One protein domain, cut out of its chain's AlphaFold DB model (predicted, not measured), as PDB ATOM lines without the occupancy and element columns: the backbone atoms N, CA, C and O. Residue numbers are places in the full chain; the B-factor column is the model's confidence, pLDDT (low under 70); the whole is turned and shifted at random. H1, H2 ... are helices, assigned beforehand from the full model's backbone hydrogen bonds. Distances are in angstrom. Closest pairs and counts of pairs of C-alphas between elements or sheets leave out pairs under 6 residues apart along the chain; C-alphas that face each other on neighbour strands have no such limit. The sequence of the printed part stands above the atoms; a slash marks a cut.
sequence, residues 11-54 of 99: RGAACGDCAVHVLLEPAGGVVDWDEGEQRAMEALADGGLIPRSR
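Overview. This is residues 11 to 54 of the 99 residues of an uncharacterized protein of Candidatus Frankia californiensis (UniProt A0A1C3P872). Two helices stand at opposite ends of an open frame: short H1, with residues 11 to 18 curled before it, and longer H2, with residues 47 to 54 turning back from its end. The drawn-out link, residues 25 to 34, spans the gap between them, and residues 17 to 24 and 26 to 32 stand free. The printed part has 44 residues, with H1 then H2 and no named strand; the class is all helix, though named elements hold only 18 residues. It is only just extended, close to loose, with a radius of gyration of the C-alphas of 14.1 A, and elongated, spanning 34 by 22 by 14 A.

Arrangement. H1, residues 19 to 24, and H2, residues 35 to 46, are apart, with no C-alpha of the one within 8 A of the other. In both, every O i to N i+4 pair is within hydrogen-bond range.

Along the chain. H1 begins at C-alpha 19 (3.922, 83.350, 36.695). H2 measures 16.3 A and ends at C-alpha 46 (20.543, 94.563, 10.098).

Size, cuts and confidence. The C-alphas farthest apart, those of Ala 13 and Gly 36, are 36.6 A apart. The printed part has no cut. The link from H1 to H2 is short. Ala 27 alone has pLDDT under 70.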
ATOM      1  N   ARG A  11      -3.051  84.091  27.228       91.00
ATOM      2  CA  ARG A  11      -2.295  85.107  26.486       91.00
ATOM      3  C   ARG A  11      -3.196  86.294  26.146       91.00
ATOM      4  O   ARG A  11      -4.277  86.138  25.589       91.00
ATOM      5  N   GLY A  12      -2.731  87.493  26.481       85.38
ATOM      6  CA  GLY A  12      -3.482  88.740  26.328       85.38
ATOM      7  C   GLY A  12      -4.500  89.002  27.443       85.38
ATOM      8  O   GLY A  12      -4.540  90.118  27.939       85.38
ATOM      9  N   ALA A  13      -5.278  88.003  27.871       91.31
ATOM     10  CA  ALA A  13      -6.317  88.184  28.892       91.31
ATOM     11  C   ALA A  13      -5.758  88.345  30.318       91.31
ATOM     12  O   ALA A  13      -6.235  89.192  31.065       91.31
ATOM     13  N   ALA A  14      -4.764  87.529  30.673       90.88
ATOM     14  CA  ALA A  14      -4.144  87.462  32.001       90.88
ATOM     15  C   ALA A  14      -2.657  87.078  31.872       90.88
ATOM     16  O   ALA A  14      -2.121  86.213  32.559       90.88
ATOM     17  N   CYS A  15      -1.988  87.629  30.855       90.94
ATOM     18  CA  CYS A  15      -0.571  87.345  30.632       90.94
ATOM     19  C   CYS A  15       0.325  88.227  31.507       90.94
ATOM     20  O   CYS A  15       1.413  87.791  31.857       90.94
ATOM     21  N   GLY A  16      -0.120  89.441  31.851       87.75
ATOM     22  CA  GLY A  16       0.643  90.383  32.682       87.75
ATOM     23  C   GLY A  16       0.708  90.000  34.163       87.75
ATOM     24  O   GLY A  16       1.521  90.529  34.898       87.75
ATOM     25  N   ASP A  17      -0.121  89.060  34.607       88.50
ATOM     26  CA  ASP A  17      -0.161  88.528  35.972       88.50
ATOM     27  C   ASP A  17       0.160  87.022  36.019       88.50
ATOM     28  O   ASP A  17       0.069  86.383  37.068       88.50
ATOM     29  N   CYS A  18       0.577  86.427  34.894       91.19
ATOM     30  CA  CYS A  18       0.981  85.025  34.863       91.19
ATOM     31  C   CYS A  18       2.380  84.827  35.469       91.19
ATOM     32  O   CYS A  18       3.271  85.662  35.307       91.19
ATOM     33  N   ALA A  19       2.622  83.668  36.091       89.44
ATOM     34  CA  ALA A  19       3.922  83.350  36.695       89.44
ATOM     35  C   ALA A  19       5.096  83.461  35.704       89.44
ATOM     36  O   ALA A  19       6.198  83.832  36.090       89.44
ATOM     37  N   VAL A  20       4.863  83.181  34.417       90.38
ATOM     38  CA  VAL A  20       5.889  83.304  33.370       90.38
ATOM     39  C   VAL A  20       6.299  84.760  33.158       90.38
ATOM     40  O   VAL A  20       7.476  85.025  32.952       90.38
ATOM     41  N   HIS A  21       5.358  85.702  33.219       87.62
ATOM     42  CA  HIS A  21       5.660  87.120  33.062       87.62
ATOM     43  C   HIS A  21       6.501  87.627  34.227       87.62
ATOM     44  O   HIS A  21       7.564  88.178  33.986       87.62
ATOM     45  N   VAL A  22       6.109  87.309  35.464       85.88
ATOM     46  CA  VAL A  22       6.871  87.663  36.676       85.88
ATOM     47  C   VAL A  22       8.315  87.148  36.623       85.88
ATOM     48  O   VAL A  22       9.231  87.831  37.061       85.88
ATOM     49  N   LEU A  23       8.537  85.952  36.064       87.19
ATOM     50  CA  LEU A  23       9.881  85.382  35.907       87.19
ATOM     51  C   LEU A  23      10.722  86.058  34.814       87.19
ATOM     52  O   LEU A  23      11.946  85.954  34.851       87.19
ATOM     53  N   LEU A  24      10.081  86.674  33.818       85.56
ATOM     54  CA  LEU A  24      10.743  87.294  32.666       85.56
ATOM     55  C   LEU A  24      10.810  88.823  32.754       85.56
ATOM     56  O   LEU A  24      11.509  89.435  31.947       85.56
ATOM     57  N   GLU A  25      10.089  89.446  33.687       81.81
ATOM     58  CA  GLU A  25      10.204  90.878  33.922       81.81
ATOM     59  C   GLU A  25      11.610  91.220  34.439       81.81
ATOM     60  O   GLU A  25      12.128  90.550  35.340       81.81
ATOM     61  N   PRO A  26      12.259  92.264  33.896       79.31
ATOM     62  CA  PRO A  26      13.529  92.720  34.432       79.31
ATOM     63  C   PRO A  26      13.331  93.175  35.879       79.31
ATOM     64  O   PRO A  26      12.425  93.955  36.170       79.31
ATOM     65  N   ALA A  27      14.220  92.751  36.779       68.00
ATOM     66  CA  ALA A  27      14.116  93.023  38.218       68.00
ATOM     67  C   ALA A  27      14.088  94.526  38.599       68.00
ATOM     68  O   ALA A  27      13.833  94.853  39.755       68.00
ATOM     69  N   GLY A  28      14.337  95.435  37.647       70.31
ATOM     70  CA  GLY A  28      14.285  96.893  37.815       70.31
ATOM     71  C   GLY A  28      13.372  97.635  36.826       70.31
ATOM     72  O   GLY A  28      13.429  98.860  36.768       70.31
ATOM     73  N   GLY A  29      12.539  96.935  36.047       75.38
ATOM     74  CA  GLY A  29      11.657  97.558  35.054       75.38
ATOM     75  C   GLY A  29      12.319  97.774  33.688       75.38
ATOM     76  O   GLY A  29      12.660  96.812  33.008       75.38
ATOM     77  N   VAL A  30      12.431  99.026  33.232       73.00
ATOM     78  CA  VAL A  30      12.947  99.354  31.887       73.00
ATOM     79  C   VAL A  30      14.435  99.011  31.787       73.00
ATOM     80  O   VAL A  30      15.219  99.391  32.651       73.00
ATOM     81  N   VAL A  31      14.824  98.316  30.714       79.06
ATOM     82  CA  VAL A  31      16.238  98.128  30.361       79.06
ATOM     83  C   VAL A  31      16.718  99.397  29.666       79.06
ATOM     84  O   VAL A  31      16.237  99.711  28.575       79.06
ATOM     85  N   ASP A  32      17.611 100.129  30.329       81.25
ATOM     86  CA  ASP A  32      18.313 101.271  29.747       81.25
ATOM     87  C   ASP A  32      19.493 100.764  28.918       81.25
ATOM     88  O   ASP A  32      20.230  99.889  29.373       81.25
ATOM     89  N   TRP A  33      19.625 101.282  27.702       85.56
ATOM     90  CA  TRP A  33      20.664 100.894  26.757       85.56
ATOM     91  C   TRP A  33      21.467 102.132  26.410       85.56
ATOM     92  O   TRP A  33      20.894 103.142  25.991       85.56
ATOM     93  N   ASP A  34      22.785 102.050  26.528       88.62
ATOM     94  CA  ASP A  34      23.623 103.140  26.050       88.62
ATOM     95  C   ASP A  34      23.688 103.176  24.508       88.62
ATOM     96  O   ASP A  34      23.260 102.259  23.799       88.62
ATOM     97  N   GLU A  35      24.230 104.261  23.952       90.75
ATOM     98  CA  GLU A  35      24.336 104.436  22.498       90.75
ATOM     99  C   GLU A  35      25.169 103.339  21.814       90.75
ATOM    100  O   GLU A  35      24.968 103.032  20.635       90.75
ATOM    101  N   GLY A  36      26.155 102.778  22.516       94.69
ATOM    102  CA  GLY A  36      26.995 101.693  22.026       94.69
ATOM    103  C   GLY A  36      26.229 100.384  21.938       94.69
ATOM    104  O   GLY A  36      26.263  99.722  20.899       94.69
ATOM    105  N   GLU A  37      25.512 100.041  22.998       93.50
ATOM    106  CA  GLU A  37      24.680  98.846  23.060       93.50
ATOM    107  C   GLU A  37      23.512  98.925  22.072       93.50
ATOM    108  O   GLU A  37      23.239  97.955  21.360       93.50
ATOM    109  N   GLN A  38      22.878 100.094  21.937       91.56
ATOM    110  CA  GLN A  38      21.820 100.298  20.953       91.56
ATOM    111  C   GLN A  38      22.337 100.094  19.521       91.56
ATOM    112  O   GLN A  38      21.716  99.367  18.739       91.56
ATOM    113  N   ARG A  39      23.516 100.640  19.188       92.81
ATOM    114  CA  ARG A  39      24.167 100.391  17.889       92.81
ATOM    115  C   ARG A  39      24.507  98.919  17.674       92.81
ATOM    116  O   ARG A  39      24.386  98.424  16.556       92.81
ATOM    117  N   ALA A  40      24.931  98.208  18.718       95.06
ATOM    118  CA  ALA A  40      25.202  96.776  18.622       95.06
ATOM    119  C   ALA A  40      23.920  95.988  18.306       95.06
ATOM    120  O   ALA A  40      23.924  95.137  17.417       95.06
ATOM    121  N   MET A  41      22.809  96.317  18.969       92.56
ATOM    122  CA  MET A  41      21.498  95.721  18.695       92.56
ATOM    123  C   MET A  41      21.024  96.006  17.263       92.56
ATOM    124  O   MET A  41      20.529  95.105  16.588       92.56
ATOM    125  N   GLU A  42      21.215  97.228  16.766       93.25
ATOM    126  CA  GLU A  42      20.899  97.588  15.379       93.25
ATOM    127  C   GLU A  42      21.750  96.800  14.373       93.25
ATOM    128  O   GLU A  42      21.202  96.230  13.431       93.25
ATOM    129  N   ALA A  43      23.056  96.656  14.612       95.88
ATOM    130  CA  ALA A  43      23.935  95.866  13.748       95.88
ATOM    131  C   ALA A  43      23.528  94.382  13.690       95.88
ATOM    132  O   ALA A  43      23.531  93.773  12.618       95.88
ATOM    133  N   LEU A  44      23.132  93.797  14.828       95.44
ATOM    134  CA  LEU A  44      22.600  92.432  14.873       95.44
ATOM    135  C   LEU A  44      21.290  92.310  14.083       95.44
ATOM    136  O   LEU A  44      21.078  91.314  13.387       95.44
ATOM    137  N   ALA A  45      20.417  93.312  14.183       95.56
ATOM    138  CA  ALA A  45      19.147  93.341  13.471       95.56
ATOM    139  C   ALA A  45      19.325  93.501  11.956       95.56
ATOM    140  O   ALA A  45      18.663  92.807  11.184       95.56
ATOM    141  N   ASP A  46      20.231  94.373  11.517       95.44
ATOM    142  CA  ASP A  46      20.543  94.563  10.098       95.44
ATOM    143  C   ASP A  46      21.251  93.350   9.490       95.44
ATOM    144  O   ASP A  46      21.022  93.018   8.328       95.44
ATOM    145  N   GLY A  47      22.027  92.623  10.298       96.69
ATOM    146  CA  GLY A  47      22.548  91.303   9.944       96.69
ATOM    147  C   GLY A  47      21.497  90.183   9.955       96.69
ATOM    148  O   GLY A  47      21.814  89.057   9.578       96.69
ATOM    149  N   GLY A  48      20.263  90.454  10.394       95.31
ATOM    150  CA  GLY A  48      19.176  89.474  10.468       95.31
ATOM    151  C   GLY A  48      19.313  88.439  11.591       95.31
ATOM    152  O   GLY A  48      18.607  87.432  11.579       95.31
ATOM    153  N   LEU A  49      20.205  88.667  12.559       96.69
ATOM    154  CA  LEU A  49      20.440  87.761  13.692       96.69
ATOM    155  C   LEU A  49      19.384  87.909  14.790       96.69
ATOM    156  O   LEU A  49      19.159  86.981  15.566       96.69
ATOM    157  N   ILE A  50      18.731  89.067  14.847       93.62
ATOM    158  CA  ILE A  50      17.611  89.344  15.744       93.62
ATOM    159  C   ILE A  50      16.497  90.083  14.988       93.62
ATOM    160  O   ILE A  50      16.756  90.706  13.955       93.62
ATOM    161  N   PRO A  51      15.245  90.057  15.485       89.94
ATOM    162  CA  PRO A  51      14.193  90.918  14.959       89.94
ATOM    163  C   PRO A  51      14.586  92.395  15.048       89.94
ATOM    164  O   PRO A  51      15.223  92.813  16.015       89.94
ATOM    165  N   ARG A  52      14.145  93.196  14.072       86.94
ATOM    166  CA  ARG A  52      14.395  94.641  14.081       86.94
ATOM    167  C   ARG A  52      13.879  95.303  15.350       86.94
ATOM    168  O   ARG A  52      12.784  94.994  15.832       86.94
ATOM    169  N   SER A  53      14.693  96.215  15.872       76.69
ATOM    170  CA  SER A  53      14.395  96.959  17.083       76.69
ATOM    171  C   SER A  53      13.113  97.774  16.898       76.69
ATOM    172  O   SER A  53      12.910  98.474  15.913       76.69
ATOM    173  N   ARG A  54      12.220  97.655  17.881       74.31
ATOM    174  CA  ARG A  54      11.010  98.479  18.030       74.31
ATOM    175  C   ARG A  54      11.141  99.426  19.222       74.31
ATOM    176  O   ARG A  54      10.143  99.759  19.857       74.31
TER     177      ARG A  54